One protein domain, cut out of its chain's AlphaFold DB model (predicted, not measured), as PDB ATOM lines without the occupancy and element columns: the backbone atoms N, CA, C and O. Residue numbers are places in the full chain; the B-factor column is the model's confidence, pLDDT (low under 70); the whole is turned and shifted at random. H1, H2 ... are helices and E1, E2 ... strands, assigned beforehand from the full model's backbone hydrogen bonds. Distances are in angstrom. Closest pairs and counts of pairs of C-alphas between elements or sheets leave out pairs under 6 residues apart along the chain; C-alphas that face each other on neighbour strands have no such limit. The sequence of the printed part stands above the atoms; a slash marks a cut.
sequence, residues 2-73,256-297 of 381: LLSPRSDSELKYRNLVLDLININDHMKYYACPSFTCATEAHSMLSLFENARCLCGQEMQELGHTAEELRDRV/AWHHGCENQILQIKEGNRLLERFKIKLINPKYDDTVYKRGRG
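This is residues 2 to 73 and 256 to 297 of the 381 residues of an uncharacterized protein of Aquilegia coerulea (UniProt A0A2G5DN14). You see little regular structure: long loops make most of the body, with a tiny ladder of two antiparallel strands, E1 and E2, short helix H2 soon after E1, helices H1 and H3 well away from H2, and two long loop stretches, residues 256 to 272 and 278 to 297, before and after H3. The printed part has 114 residues, 20 in named elements ordered H1 E1 H2 E2 H3; it is mixed and compact, radius of gyration of the C-alphas 14.9 A, spans 41 by 38 by 25 A.

Find E1, residues 29 to 31, at C-alpha 29 (0.879, 56.945, 148.123), 6.6 A long; E2 is residues 60 to 62, 6.4 A. H2 is residues 35 to 39, 6.2 A; H1, 10 to 13, 5.5 A; H3, 273 to 277, 6.7 A, ends at C-alpha 277 (12.757, 48.538, 141.446).

Across E1 and E2, N 31 and O 60 are 2.8 A apart, within hydrogen-bond range. Residues 30 to 31 also pair antiparallel with 45 to 46. The closest C-alphas of E1 and H2, Ala 31 and Ala 38, are 7.5 A apart. H1 and H3 are only just apart, at 8.2 A. H2 has its O i to N i+4 pair within range; H3 has 0 of 1, and 0 of 2 for i+3; H1 is too short for an i+4 pair.

Residues 74 to 255 are cut out, with 20.8 A between C-alphas 73 and 256. The links H1 to E1 and H2 to E2 are long. Look for pLDDT under 70 in 47 residues, among them 11 to 27.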
ATOM      1  N   LEU A   2       9.750  68.417 155.224       84.50
ATOM      2  CA  LEU A   2      10.869  68.655 156.162       84.50
ATOM      3  C   LEU A   2      10.611  68.247 157.626       84.50
ATOM      4  O   LEU A   2      11.551  67.920 158.332       84.50
ATOM      5  N   LEU A   3       9.357  68.265 158.087       80.88
ATOM      6  CA  LEU A   3       9.005  67.917 159.477       80.88
ATOM      7  C   LEU A   3       8.867  66.407 159.722       80.88
ATOM      8  O   LEU A   3       8.766  65.961 160.859       80.88
ATOM      9  N   SER A   4       8.822  65.625 158.647       75.81
ATOM     10  CA  SER A   4       8.703  64.167 158.690       75.81
ATOM     11  C   SER A   4       9.501  63.600 157.513       75.81
ATOM     12  O   SER A   4       8.905  63.122 156.544       75.81
ATOM     13  N   PRO A   5      10.837  63.782 157.523       77.44
ATOM     14  CA  PRO A   5      11.692  63.314 156.442       77.44
ATOM     15  C   PRO A   5      11.639  61.787 156.378       77.44
ATOM     16  O   PRO A   5      11.689  61.108 157.404       77.44
ATOM     17  N   ARG A   6      11.536  61.240 155.165       78.12
ATOM     18  CA  ARG A   6      11.583  59.787 154.958       78.12
ATOM     19  C   ARG A   6      13.017  59.276 154.868       78.12
ATOM     20  O   ARG A   6      13.948  60.037 154.609       78.12
ATOM     21  N   SER A   7      13.178  57.965 155.032       77.69
ATOM     22  CA  SER A   7      14.439  57.263 154.783       77.69
ATOM     23  C   SER A   7      14.427  56.626 153.390       77.69
ATOM     24  O   SER A   7      13.447  55.990 153.012       77.69
ATOM     25  N   ASP A   8      15.527  56.717 152.632       75.12
ATOM     26  CA  ASP A   8      15.675  55.977 151.357       75.12
ATOM     27  C   ASP A   8      15.626  54.449 151.562       75.12
ATOM     28  O   ASP A   8      15.372  53.681 150.638       75.12
ATOM     29  N   SER A   9      15.834  53.993 152.799       73.00
ATOM     30  CA  SER A   9      15.857  52.576 153.166       73.00
ATOM     31  C   SER A   9      14.657  52.151 154.021       73.00
ATOM     32  O   SER A   9      14.681  51.061 154.584       73.00
ATOM     33  N   GLU A  10      13.594  52.968 154.096       71.25
ATOM     34  CA  GLU A  10      12.410  52.780 154.962       71.25
ATOM     35  C   GLU A  10      11.843  51.345 154.947       71.25
ATOM     36  O   GLU A  10      11.531  50.782 155.995       71.25
ATOM     37  N   LEU A  11      11.799  50.702 153.774       64.50
ATOM     38  CA  LEU A  11      11.295  49.331 153.612       64.50
ATOM     39  C   LEU A  11      12.103  48.267 154.377       64.50
ATOM     40  O   LEU A  11      11.529  47.251 154.762       64.50
ATOM     41  N   LYS A  12      13.396  48.498 154.628       66.69
ATOM     42  CA  LYS A  12      14.272  47.569 155.362       66.69
ATOM     43  C   LYS A  12      14.139  47.692 156.887       66.69
ATOM     44  O   LYS A  12      14.521  46.770 157.599       66.69
ATOM     45  N   TYR A  13      13.565  48.787 157.400       65.12
ATOM     46  CA  TYR A  13      13.399  49.025 158.846       65.12
ATOM     47  C   TYR A  13      12.047  48.556 159.400       65.12
ATOM     48  O   TYR A  13      11.856  48.572 160.611       65.12
ATOM     49  N   ARG A  14      11.116  48.113 158.542       59.72
ATOM     50  CA  ARG A  14       9.726  47.772 158.913       59.72
ATOM     51  C   ARG A  14       9.575  46.675 159.973       59.72
ATOM     52  O   ARG A  14       8.493  46.515 160.518       59.72
ATOM     53  N   ASN A  15      10.640  45.924 160.249       59.88
ATOM     54  CA  ASN A  15      10.648  44.845 161.237       59.88
ATOM     55  C   ASN A  15      11.365  45.227 162.546       59.88
ATOM     56  O   ASN A  15      11.590  44.357 163.386       59.88
ATOM     57  N   LEU A  16      11.783  46.487 162.723       68.12
ATOM     58  CA  LEU A  16      12.374  46.928 163.986       68.12
ATOM     59  C   LEU A  16      11.320  46.941 165.101       68.12
ATOM     60  O   LEU A  16      10.180  47.342 164.898       68.12
ATOM     61  N   VAL A  17      11.738  46.543 166.307       60.28
ATOM     62  CA  VAL A  17      10.887  46.521 167.512       60.28
ATOM     63  C   VAL A  17      10.391  47.923 167.886       60.28
ATOM     64  O   VAL A  17       9.302  48.070 168.441       60.28
ATOM     65  N   LEU A  18      11.170  48.965 167.570       61.81
ATOM     66  CA  LEU A  18      10.663  50.331 167.600       61.81
ATOM     67  C   LEU A  18      10.008  50.664 166.285       61.81
ATOM     68  O   LEU A  18      10.653  51.102 165.332       61.81
ATOM     69  N   ASP A  19       8.698  50.548 166.321       58.91
ATOM     70  CA  ASP A  19       7.851  51.169 165.339       58.91
ATOM     71  C   ASP A  19       7.717  52.674 165.631       58.91
ATOM     72  O   ASP A  19       6.781  53.149 166.271       58.91
ATOM     73  N   LEU A  20       8.736  53.436 165.224       55.88
ATOM     74  CA  LEU A  20       8.719  54.905 165.251       55.88
ATOM     75  C   LEU A  20       7.763  55.494 164.202       55.88
ATOM     76  O   LEU A  20       7.411  56.670 164.285       55.88
ATOM     77  N   ILE A  21       7.362  54.682 163.222       52.50
ATOM     78  CA  ILE A  21       6.495  55.042 162.104       52.50
ATOM     79  C   ILE A  21       5.203  54.257 162.300       52.50
ATOM     80  O   ILE A  21       4.983  53.277 161.606       52.50
ATOM     81  N   ASN A  22       4.410  54.680 163.292       47.50
ATOM     82  CA  ASN A  22       3.072  54.181 163.627       47.50
ATOM     83  C   ASN A  22       2.502  53.283 162.515       47.50
ATOM     84  O   ASN A  22       2.108  53.825 161.491       47.50
ATOM     85  N   ILE A  23       2.500  51.955 162.679       43.72
ATOM     86  CA  ILE A  23       2.185  50.925 161.660       43.72
ATOM     87  C   ILE A  23       0.934  51.235 160.809       43.72
ATOM     88  O   ILE A  23       0.844  50.779 159.671       43.72
ATOM     89  N   ASN A  24      -0.006  52.049 161.304       44.25
ATOM     90  CA  ASN A  24      -1.170  52.528 160.545       44.25
ATOM     91  C   ASN A  24      -0.859  53.606 159.481       44.25
ATOM     92  O   ASN A  24      -1.712  53.920 158.654       44.25
ATOM     93  N   ASP A  25       0.346  54.170 159.480       49.12
ATOM     94  CA  ASP A  25       0.898  55.100 158.494       49.12
ATOM     95  C   ASP A  25       1.859  54.333 157.573       49.12
ATOM     96  O   ASP A  25       3.015  54.700 157.355       49.12
ATOM     97  N   HIS A  26       1.372  53.210 157.031       55.69
ATOM     98  CA  HIS A  26       1.973  52.557 155.871       55.69
ATOM     99  C   HIS A  26       2.381  53.611 154.839       55.69
ATOM    100  O   HIS A  26       1.692  54.615 154.724       55.69
ATOM    101  N   MET A  27       3.444  53.370 154.055       61.81
ATOM    102  CA  MET A  27       3.863  54.259 152.957       61.81
ATOM    103  C   MET A  27       2.645  54.756 152.169       61.81
ATOM    104  O   MET A  27       2.140  54.051 151.296       61.81
ATOM    105  N   LYS A  28       2.173  55.962 152.504       74.00
ATOM    106  CA  LYS A  28       1.008  56.548 151.857       74.00
ATOM    107  C   LYS A  28       1.442  57.016 150.492       74.00
ATOM    108  O   LYS A  28       2.384  57.810 150.372       74.00
ATOM    109  N   TYR A  29       0.773  56.481 149.488       79.31
ATOM    110  CA  TYR A  29       0.879  56.945 148.123       79.31
ATOM    111  C   TYR A  29      -0.388  57.708 147.806       79.31
ATOM    112  O   TYR A  29      -1.476  57.281 148.168       79.31
ATOM    113  N   TYR A  30      -0.248  58.821 147.110       84.19
ATOM    114  CA  TYR A  30      -1.377  59.610 146.652       84.19
ATOM    115  C   TYR A  30      -1.425  59.529 145.133       84.19
ATOM    116  O   TYR A  30      -0.386  59.665 144.488       84.19
ATOM    117  N   ALA A  31      -2.600  59.306 144.558       86.69
ATOM    118  CA  ALA A  31      -2.826  59.238 143.118       86.69
ATOM    119  C   ALA A  31      -3.871  60.258 142.681       86.69
ATOM    120  O   ALA A  31      -4.720  60.694 143.456       86.69
ATOM    121  N   CYS A  32      -3.827  60.640 141.409       87.25
ATOM    122  CA  CYS A  32      -4.887  61.456 140.843       87.25
ATOM    123  C   CYS A  32      -6.199  60.650 140.782       87.25
ATOM    124  O   CYS A  32      -6.188  59.561 140.206       87.25
ATOM    125  N   PRO A  33      -7.333  61.179 141.283       86.25
ATOM    126  CA  PRO A  33      -8.623  60.489 141.199       86.25
ATOM    127  C   PRO A  33      -9.183  60.436 139.767       86.25
ATOM    128  O   PRO A  33     -10.053  59.622 139.471       86.25
ATOM    129  N   SER A  34      -8.700  61.297 138.859       85.31
ATOM    130  CA  SER A  34      -9.118  61.279 137.452       85.31
ATOM    131  C   SER A  34      -8.678  59.989 136.760       85.31
ATOM    132  O   SER A  34      -7.477  59.740 136.621       85.31
ATOM    133  N   PHE A  35      -9.646  59.226 136.247       79.31
ATOM    134  CA  PHE A  35      -9.413  57.978 135.516       79.31
ATOM    135  C   PHE A  35      -8.443  58.159 134.340       79.31
ATOM    136  O   PHE A  35      -7.525  57.363 134.180       79.31
ATOM    137  N   THR A  36      -8.574  59.256 133.586       78.62
ATOM    138  CA  THR A  36      -7.678  59.582 132.462       78.62
ATOM    139  C   THR A  36      -6.217  59.681 132.899       78.62
ATOM    140  O   THR A  36      -5.337  59.085 132.286       78.62
ATOM    141  N   CYS A  37      -5.949  60.346 134.026       79.62
ATOM    142  CA  CYS A  37      -4.601  60.461 134.577       79.62
ATOM    143  C   CYS A  37      -4.085  59.134 135.153       79.62
ATOM    144  O   CYS A  37      -2.878  58.907 135.151       79.62
ATOM    145  N   ALA A  38      -4.974  58.264 135.641       70.88
ATOM    146  CA  ALA A  38      -4.609  56.971 136.214       70.88
ATOM    147  C   ALA A  38      -4.236  55.920 135.150       70.88
ATOM    148  O   ALA A  38      -3.357  55.094 135.405       70.88
ATOM    149  N   THR A  39      -4.874  55.954 133.972       65.56
ATOM    150  CA  THR A  39      -4.699  54.953 132.899       65.56
ATOM    151  C   THR A  39      -3.711  55.349 131.800       65.56
ATOM    152  O   THR A  39      -3.258  54.488 131.049       65.56
ATOM    153  N   GLU A  40      -3.377  56.632 131.666       59.06
ATOM    154  CA  GLU A  40      -2.412  57.115 130.669       59.06
ATOM    155  C   GLU A  40      -0.948  56.980 131.141       59.06
ATOM    156  O   GLU A  40      -0.654  56.629 132.285       59.06
ATOM    157  N   ALA A  41       0.013  57.357 130.281       54.50
ATOM    158  CA  ALA A  41       1.451  57.466 130.601       54.50
ATOM    159  C   ALA A  41       1.780  58.389 131.808       54.50
ATOM    160  O   ALA A  41       2.945  58.477 132.227       54.50
ATOM    161  N   HIS A  42       0.748  59.046 132.348       57.03
ATOM    162  CA  HIS A  42       0.676  59.951 133.489       57.03
ATOM    163  C   HIS A  42       0.263  59.284 134.812       57.03
ATOM    164  O   HIS A  42       0.011  60.015 135.769       57.03
ATOM    165  N   SER A  43       0.231  57.944 134.898       70.50
ATOM    166  CA  SER A  43       0.021  57.226 136.166       70.50
ATOM    167  C   SER A  43       1.158  57.543 137.151       70.50
ATOM    168  O   SER A  43       2.230  56.934 137.144       70.50
ATOM    169  N   MET A  44       0.954  58.609 137.921       76.81
ATOM    170  CA  MET A  44       1.930  59.233 138.808       76.81
ATOM    171  C   MET A  44       1.420  59.149 140.236       76.81
ATOM    172  O   MET A  44       0.243  59.403 140.498       76.81
ATOM    173  N   LEU A  45       2.332  58.845 141.152       82.00
ATOM    174  CA  LEU A  45       2.067  58.810 142.583       82.00
ATOM    175  C   LEU A  45       2.777  59.971 143.279       82.00
ATOM    176  O   LEU A  45       3.771  60.490 142.786       82.00
ATOM    177  N   SER A  46       2.308  60.375 144.446       80.88
ATOM    178  CA  SER A  46       3.019  61.278 145.350       80.88
ATOM    179  C   SER A  46       3.257  60.578 146.684       80.88
ATOM    180  O   SER A  46       2.456  59.747 147.097       80.88
ATOM    181  N   LEU A  47       4.355  60.923 147.361       78.88
ATOM    182  CA  LEU A  47       4.617  60.519 148.754       78.88
ATOM    183  C   LEU A  47       4.078  61.535 149.769       78.88
ATOM    184  O   LEU A  47       4.213  61.343 150.974       78.88
ATOM    185  N   PHE A  48       3.533  62.646 149.280       80.06
ATOM    186  CA  PHE A  48       3.132  63.793 150.075       80.06
ATOM    187  C   PHE A  48       1.644  64.057 149.902       80.06
ATOM    188  O   PHE A  48       1.148  64.118 148.772       80.06
ATOM    189  N   GLU A  49       0.981  64.266 151.033       80.19
ATOM    190  CA  GLU A  49      -0.386  64.766 151.107       80.19
ATOM    191  C   GLU A  49      -0.500  66.138 150.422       80.19
ATOM    192  O   GLU A  49       0.470  66.907 150.379       80.19
ATOM    193  N   ASN A  50      -1.685  66.457 149.899       82.25
ATOM    194  CA  ASN A  50      -1.991  67.705 149.188       82.25
ATOM    195  C   ASN A  50      -1.179  67.927 147.897       82.25
ATOM    196  O   ASN A  50      -1.144  69.037 147.350       82.25
ATOM    197  N   ALA A  51      -0.488  66.900 147.391       84.00
ATOM    198  CA  ALA A  51       0.164  66.983 146.093       84.00
ATOM    199  C   ALA A  51      -0.882  67.155 144.988       84.00
ATOM    200  O   ALA A  51      -1.966  66.577 145.039       84.00
ATOM    201  N   ARG A  52      -0.550  67.953 143.972       84.81
ATOM    202  CA  ARG A  52      -1.429  68.195 142.828       84.81
ATOM    203  C   ARG A  52      -0.925  67.449 141.606       84.81
ATOM    204  O   ARG A  52       0.270  67.434 141.322       84.81
ATOM    205  N   CYS A  53      -1.852  66.832 140.887       82.69
ATOM    206  CA  CYS A  53      -1.588  66.242 139.586       82.69
ATOM    207  C   CYS A  53      -1.440  67.342 138.517       82.69
ATOM    208  O   CYS A  53      -1.903  68.467 138.702       82.69
ATOM    209  N   LEU A  54      -0.867  66.998 137.359       79.06
ATOM    210  CA  LEU A  54      -0.762  67.890 136.194       79.06
ATOM    211  C   LEU A  54      -2.121  68.392 135.684       79.06
ATOM    212  O   LEU A  54      -2.194  69.464 135.094       79.06
ATOM    213  N   CYS A  55      -3.206  67.654 135.929       83.12
ATOM    214  CA  CYS A  55      -4.563  68.110 135.614       83.12
ATOM    215  C   CYS A  55      -5.089  69.185 136.589       83.12
ATOM    216  O   CYS A  55      -6.227  69.630 136.455       83.12
ATOM    217  N   GLY A  56      -4.295  69.571 137.592       82.81
ATOM    218  CA  GLY A  56      -4.637  70.552 138.621       82.81
ATOM    219  C   GLY A  56      -5.414  69.987 139.812       82.81
ATOM    220  O   GLY A  56      -5.555  70.687 140.814       82.81
ATOM    221  N   GLN A  57      -5.888  68.739 139.732       86.25
ATOM    222  CA  GLN A  57      -6.611  68.073 140.820       86.25
ATOM    223  C   GLN A  57      -5.673  67.667 141.956       86.25
ATOM    224  O   GLN A  57      -4.526  67.274 141.731       86.25
ATOM    225  N   GLU A  58      -6.185  67.728 143.181       88.38
ATOM    226  CA  GLU A  58      -5.493  67.218 144.359       88.38
ATOM    227  C   GLU A  58      -5.495  65.684 144.365       88.38
ATOM    228  O   GLU A  58      -6.495  65.041 144.035       88.38
ATOM    229  N   MET A  59      -4.346  65.094 144.678       87.69
ATOM    230  CA  MET A  59      -4.161  63.649 144.698       87.69
ATOM    231  C   MET A  59      -4.739  63.061 145.986       87.69
ATOM    232  O   MET A  59      -4.523  63.590 147.072       87.69
ATOM    233  N   GLN A  60      -5.444  61.941 145.859       88.38
ATOM    234  CA  GLN A  60      -6.088  61.232 146.960       88.38
ATOM    235  C   GLN A  60      -5.257  60.026 147.386       88.38
ATOM    236  O   GLN A  60      -4.567  59.424 146.563       88.38
ATOM    237  N   GLU A  61      -5.322  59.679 148.670       86.06
ATOM    238  CA  GLU A  61      -4.625  58.518 149.218       86.06
ATOM    239  C   GLU A  61      -5.077  57.230 148.508       86.06
ATOM    240  O   GLU A  61      -6.266  56.927 148.408       86.06
ATOM    241  N   LEU A  62      -4.108  56.466 148.010       74.31
ATOM    242  CA  LEU A  62      -4.296  55.090 147.589       74.31
ATOM    243  C   LEU A  62      -4.223  54.196 148.824       74.31
ATOM    244  O   LEU A  62      -3.250  54.256 149.578       74.31
ATOM    245  N   GLY A  63      -5.226  53.330 148.991       58.66
ATOM    246  CA  GLY A  63      -5.204  52.285 150.014       58.66
ATOM    247  C   GLY A  63      -3.934  51.422 149.950       58.66
ATOM    248  O   GLY A  63      -3.255  51.346 148.923       58.66
ATOM    249  N   HIS A  64      -3.607  50.789 151.078       52.66
ATOM    250  CA  HIS A  64      -2.318  50.146 151.341       52.66
ATOM    251  C   HIS A  64      -1.824  49.214 150.219       52.66
ATOM    252  O   HIS A  64      -2.356  48.129 150.008       52.66
ATOM    253  N   THR A  65      -0.715  49.578 149.572       51.12
ATOM    254  CA  THR A  65       0.120  48.663 148.779       51.12
ATOM    255  C   THR A  65       1.290  48.188 149.638       51.12
ATOM    256  O   THR A  65       2.408  48.699 149.558       51.12
ATOM    257  N   ALA A  66       1.039  47.244 150.546       47.34
ATOM    258  CA  ALA A  66       2.083  46.764 151.455       47.34
ATOM    259  C   ALA A  66       2.067  45.252 151.731       47.34
ATOM    260  O   ALA A  66       2.713  44.821 152.681       47.34
ATOM    261  N   GLU A  67       1.399  44.429 150.919       45.09
ATOM    262  CA  GLU A  67       1.392  42.976 151.164       45.09
ATOM    263  C   GLU A  67       2.654  42.230 150.684       45.09
ATOM    264  O   GLU A  67       2.932  41.136 151.180       45.09
ATOM    265  N   GLU A  68       3.474  42.811 149.799       46.25
ATOM    266  CA  GLU A  68       4.497  42.030 149.070       46.25
ATOM    267  C   GLU A  68       5.963  42.235 149.493       46.25
ATOM    268  O   GLU A  68       6.851  41.578 148.960       46.25
ATOM    269  N   LEU A  69       6.268  43.081 150.478       49.16
ATOM    270  CA  LEU A  69       7.662  43.377 150.860       49.16
ATOM    271  C   LEU A  69       8.041  42.767 152.212       49.16
ATOM    272  O   LEU A  69       8.440  43.466 153.141       49.16
ATOM    273  N   ARG A  70       7.895  41.444 152.327       44.50
ATOM    274  CA  ARG A  70       8.329  40.655 153.492       44.50
ATOM    275  C   ARG A  70       9.703  40.019 153.262       44.50
ATOM    276  O   ARG A  70       9.843  38.813 153.420       44.50
ATOM    277  N   ASP A  71      10.720  40.823 152.959       48.50
ATOM    278  CA  ASP A  71      12.100  40.380 153.187       48.50
ATOM    279  C   ASP A  71      12.415  40.601 154.676       48.50
ATOM    280  O   ASP A  71      12.569  41.721 155.166       48.50
ATOM    281  N   ARG A  72      12.362  39.501 155.434       51.38
ATOM    282  CA  ARG A  72      12.358  39.446 156.905       51.38
ATOM    283  C   ARG A  72      13.759  39.496 157.529       51.38
ATOM    284  O   ARG A  72      14.058  38.668 158.384       51.38
ATOM    285  N   VAL A  73      14.629  40.428 157.143       52.41
ATOM    286  CA  VAL A  73      15.957  40.528 157.780       52.41
ATOM    287  C   VAL A  73      16.275  41.979 158.126       52.41
ATOM    288  O   VAL A  73      16.380  42.829 157.247       52.41
ATOM    289  N   ALA A 256      16.314  60.588 151.168       83.69
ATOM    290  CA  ALA A 256      15.163  60.031 150.471       83.69
ATOM    291  C   ALA A 256      14.829  60.827 149.204       83.69
ATOM    292  O   ALA A 256      15.018  62.044 149.124       83.69
ATOM    293  N   TRP A 257      14.274  60.137 148.212       81.25
ATOM    294  CA  TRP A 257      13.860  60.769 146.969       81.25
ATOM    295  C   TRP A 257      12.965  61.995 147.205       81.25
ATOM    296  O   TRP A 257      12.108  61.996 148.095       81.25
ATOM    297  N   HIS A 258      13.177  63.044 146.407       82.12
ATOM    298  CA  HIS A 258      12.533  64.362 146.505       82.12
ATOM    299  C   HIS A 258      12.814  65.164 147.788       82.12
ATOM    300  O   HIS A 258      12.363  66.306 147.869       82.12
ATOM    301  N   HIS A 259      13.577  64.637 148.751       85.31
ATOM    302  CA  HIS A 259      13.934  65.352 149.984       85.31
ATOM    303  C   HIS A 259      15.268  66.105 149.908       85.31
ATOM    304  O   HIS A 259      15.538  66.920 150.779       85.31
ATOM    305  N   GLY A 260      16.097  65.890 148.892       85.81
ATOM    306  CA  GLY A 260      17.329  66.653 148.687       85.81
ATOM    307  C   GLY A 260      17.072  68.049 148.126       85.81
ATOM    308  O   GLY A 260      15.936  68.518 148.033       85.81
ATOM    309  N   CYS A 261      18.141  68.755 147.770       85.06
ATOM    310  CA  CYS A 261      18.097  70.177 147.439       85.06
ATOM    311  C   CYS A 261      19.276  70.550 146.524       85.06
ATOM    312  O   CYS A 261      20.405  70.183 146.831       85.06
ATOM    313  N   GLU A 262      19.060  71.277 145.415       78.81
ATOM    314  CA  GLU A 262      20.165  71.715 144.535       78.81
ATOM    315  C   GLU A 262      21.147  72.602 145.275       78.81
ATOM    316  O   GLU A 262      22.350  72.507 145.053       78.81
ATOM    317  N   ASN A 263      20.629  73.508 146.099       78.44
ATOM    318  CA  ASN A 263      21.411  74.547 146.759       78.44
ATOM    319  C   ASN A 263      22.203  74.015 147.959       78.44
ATOM    320  O   ASN A 263      22.886  74.764 148.651       78.44
ATOM    321  N   GLN A 264      22.158  72.704 148.186       84.75
ATOM    322  CA  GLN A 264      22.899  72.035 149.232       84.75
ATOM    323  C   GLN A 264      24.395  71.964 148.878       84.75
ATOM    324  O   GLN A 264      24.809  71.302 147.928       84.75
ATOM    325  N   ILE A 265      25.217  72.675 149.655       89.31
ATOM    326  CA  ILE A 265      26.657  72.835 149.396       89.31
ATOM    327  C   ILE A 265      27.435  71.519 149.592       89.31
ATOM    328  O   ILE A 265      28.404  71.291 148.876       89.31
ATOM    329  N   LEU A 266      27.012  70.638 150.513       88.38
ATOM    330  CA  LEU A 266      27.764  69.420 150.892       88.38
ATOM    331  C   LEU A 266      27.549  68.227 149.940       88.38
ATOM    332  O   LEU A 266      27.949  67.115 150.257       88.38
ATOM    333  N   GLN A 267      26.858  68.430 148.815       83.88
ATOM    334  CA  GLN A 267      26.668  67.452 147.733       83.88
ATOM    335  C   GLN A 267      26.169  66.056 148.176       83.88
ATOM    336  O   GLN A 267      26.543  65.030 147.599       83.88
ATOM    337  N   ILE A 268      25.286  66.001 149.176       87.94
ATOM    338  CA  ILE A 268      24.683  64.751 149.645       87.94
ATOM    339  C   ILE A 268      23.674  64.273 148.603       87.94
ATOM    340  O   ILE A 268      22.803  65.018 148.149       87.94
ATOM    341  N   LYS A 269      23.789  63.004 148.216       85.25
ATOM    342  CA  LYS A 269      23.007  62.431 147.120       85.25
ATOM    343  C   LYS A 269      21.612  62.000 147.576       85.25
ATOM    344  O   LYS A 269      21.446  61.393 148.634       85.25
ATOM    345  N   GLU A 270      20.628  62.242 146.711       86.00
ATOM    346  CA  GLU A 270      19.292  61.642 146.799       86.00
ATOM    347  C   GLU A 270      19.301  60.217 146.226       86.00
ATOM    348  O   GLU A 270      19.810  59.990 145.120       86.00
ATOM    349  N   GLY A 271      18.714  59.275 146.963       79.00
ATOM    350  CA  GLY A 271      18.479  57.896 146.538       79.00
ATOM    351  C   GLY A 271      17.050  57.686 146.031       79.00
ATOM    352  O   GLY A 271      16.109  58.329 146.493       79.00
ATOM    353  N   ASN A 272      16.891  56.806 145.042       72.12
ATOM    354  CA  ASN A 272      15.609  56.311 144.515       72.12
ATOM    355  C   ASN A 272      15.562  54.781 144.461       72.12
ATOM    356  O   ASN A 272      14.813  54.222 143.654       72.12
ATOM    357  N   ARG A 273      16.341  54.090 145.303       64.69
ATOM    358  CA  ARG A 273      16.561  52.633 145.196       64.69
ATOM    359  C   ARG A 273      15.250  51.842 145.132       64.69
ATOM    360  O   ARG A 273      15.129  50.880 144.378       64.69
ATOM    361  N   LEU A 274      14.242  52.279 145.884       59.62
ATOM    362  CA  LEU A 274      12.930  51.633 145.937       59.62
ATOM    363  C   LEU A 274      12.077  51.899 144.688       59.62
ATOM    364  O   LEU A 274      11.372  51.015 144.214       59.62
ATOM    365  N   LEU A 275      12.153  53.101 144.126       63.75
ATOM    366  CA  LEU A 275      11.288  53.528 143.024       63.75
ATOM    367  C   LEU A 275      11.740  52.956 141.686       63.75
ATOM    368  O   LEU A 275      10.898  52.637 140.847       63.75
ATOM    369  N   GLU A 276      13.050  52.781 141.504       61.12
ATOM    370  CA  GLU A 276      13.606  52.127 140.316       61.12
ATOM    371  C   GLU A 276      13.181  50.660 140.237       61.12
ATOM    372  O   GLU A 276      12.766  50.204 139.170       61.12
ATOM    373  N   ARG A 277      13.183  49.946 141.373       60.62
ATOM    374  CA  ARG A 277      12.757  48.538 141.446       60.62
ATOM    375  C   ARG A 277      11.309  48.348 140.992       60.62
ATOM    376  O   ARG A 277      11.023  47.407 140.258       60.62
ATOM    377  N   PHE A 278      10.411  49.248 141.395       61.78
ATOM    378  CA  PHE A 278       8.979  49.159 141.087       61.78
ATOM    379  C   PHE A 278       8.544  50.001 139.877       61.78
ATOM    380  O   PHE A 278       7.354  50.061 139.576       61.78
ATOM    381  N   LYS A 279       9.482  50.656 139.177       66.50
ATOM    382  CA  LYS A 279       9.208  51.594 138.068       66.50
ATOM    383  C   LYS A 279       8.141  52.646 138.418       66.50
ATOM    384  O   LYS A 279       7.365  53.063 137.558       66.50
ATOM    385  N   ILE A 280       8.107  53.084 139.677       70.44
ATOM    386  CA  ILE A 280       7.116  54.050 140.163       70.44
ATOM    387  C   ILE A 280       7.527  55.458 139.734       70.44
ATOM    388  O   ILE A 280       8.630  55.929 140.016       70.44
ATOM    389  N   LYS A 281       6.598  56.159 139.088       75.25
ATOM    390  CA  LYS A 281       6.723  57.568 138.714       75.25
ATOM    391  C   LYS A 281       6.211  58.451 139.851       75.25
ATOM    392  O   LYS A 281       5.014  58.447 140.127       75.25
ATOM    393  N   LEU A 282       7.105  59.205 140.499       78.19
ATOM    394  CA  LEU A 282       6.745  60.066 141.631       78.19
ATOM    395  C   LEU A 282       6.717  61.557 141.323       78.19
ATOM    396  O   LEU A 282       7.666  62.088 140.745       78.19
ATOM    397  N   ILE A 283       5.714  62.232 141.883       79.31
ATOM    398  CA  ILE A 283       5.597  63.684 141.928       79.31
ATOM    399  C   ILE A 283       6.549  64.298 142.936       79.31
ATOM    400  O   ILE A 283       6.515  63.983 144.125       79.31
ATOM    401  N   ASN A 284       7.381  65.213 142.438       81.62
ATOM    402  CA  ASN A 284       8.131  66.138 143.261       81.62
ATOM    403  C   ASN A 284       7.243  67.344 143.615       81.62
ATOM    404  O   ASN A 284       7.030  68.203 142.756       81.62
ATOM    405  N   PRO A 285       6.764  67.474 144.866       77.38
ATOM    406  CA  PRO A 285       5.872  68.568 145.266       77.38
ATOM    407  C   PRO A 285       6.569  69.934 145.257       77.38
ATOM    408  O   PRO A 285       5.917  70.975 145.393       77.38
ATOM    409  N   LYS A 286       7.904  69.947 145.138       82.44
ATOM    410  CA  LYS A 286       8.661  71.186 145.047       82.44
ATOM    411  C   LYS A 286       8.461  71.866 143.702       82.44
ATOM    412  O   LYS A 286       8.644  73.069 143.656       82.44
ATOM    413  N   TYR A 287       8.080  71.176 142.630       77.50
ATOM    414  CA  TYR A 287       7.832  71.802 141.329       77.50
ATOM    415  C   TYR A 287       6.341  72.025 141.089       77.50
ATOM    416  O   TYR A 287       5.523  71.189 141.455       77.50
ATOM    417  N   ASP A 288       6.019  73.140 140.435       68.81
ATOM    418  CA  ASP A 288       4.636  73.490 140.104       68.81
ATOM    419  C   ASP A 288       4.195  72.818 138.781       68.81
ATOM    420  O   ASP A 288       3.103  72.263 138.718       68.81
ATOM    421  N   ASP A 289       5.089  72.746 137.779       65.00
ATOM    422  CA  ASP A 289       4.751  72.277 136.418       65.00
ATOM    423  C   ASP A 289       5.522  71.021 135.955       65.00
ATOM    424  O   ASP A 289       5.224  70.444 134.909       65.00
ATOM    425  N   THR A 290       6.554  70.582 136.693       61.53
ATOM    426  CA  THR A 290       7.416  69.455 136.280       61.53
ATOM    427  C   THR A 290       7.632  68.430 137.381       61.53
ATOM    428  O   THR A 290       8.331  68.672 138.354       61.53
ATOM    429  N   VAL A 291       7.121  67.228 137.165       62.62
ATOM    430  CA  VAL A 291       6.929  66.228 138.218       62.62
ATOM    431  C   VAL A 291       8.197  65.423 138.572       62.62
ATOM    432  O   VAL A 291       8.355  64.999 139.712       62.62
ATOM    433  N   TYR A 292       9.130  65.256 137.622       62.25
ATOM    434  CA  TYR A 292      10.265  64.312 137.726       62.25
ATOM    435  C   TYR A 292      11.628  64.946 138.005       62.25
ATOM    436  O   TYR A 292      12.620  64.227 138.142       62.25
ATOM    437  N   LYS A 293      11.721  66.278 138.014       65.81
ATOM    438  CA  LYS A 293      13.017  66.933 138.196       65.81
ATOM    439  C   LYS A 293      13.514  66.695 139.622       65.81
ATOM    440  O   LYS A 293      12.758  66.832 140.586       65.81
ATOM    441  N   ARG A 294      14.789  66.327 139.744       63.16
ATOM    442  CA  ARG A 294      15.492  66.310 141.031       63.16
ATOM    443  C   ARG A 294      15.835  67.741 141.433       63.16
ATOM    444  O   ARG A 294      16.032  68.589 140.568       63.16
ATOM    445  N   GLY A 295      15.970  67.973 142.734       62.31
ATOM    446  CA  GLY A 295      16.822  69.065 143.193       62.31
ATOM    447  C   GLY A 295      16.255  70.485 143.239       62.31
ATOM    448  O   GLY A 295      17.043  71.369 143.502       62.31
ATOM    449  N   ARG A 296      14.950  70.786 143.116       76.44
ATOM    450  CA  ARG A 296      14.510  72.158 143.488       76.44
ATOM    451  C   ARG A 296      14.821  72.435 144.965       76.44
ATOM    452  O   ARG A 296      14.749  71.512 145.786       76.44
ATOM    453  N   GLY A 297      15.095  73.697 145.279       82.50
ATOM    454  CA  GLY A 297      15.006  74.248 146.626       82.50
ATOM    455  C   GLY A 297      13.626  74.064 147.269       82.50
ATOM    456  O   GLY A 297      12.628  73.791 146.593       82.50
TER     457      GLY A 297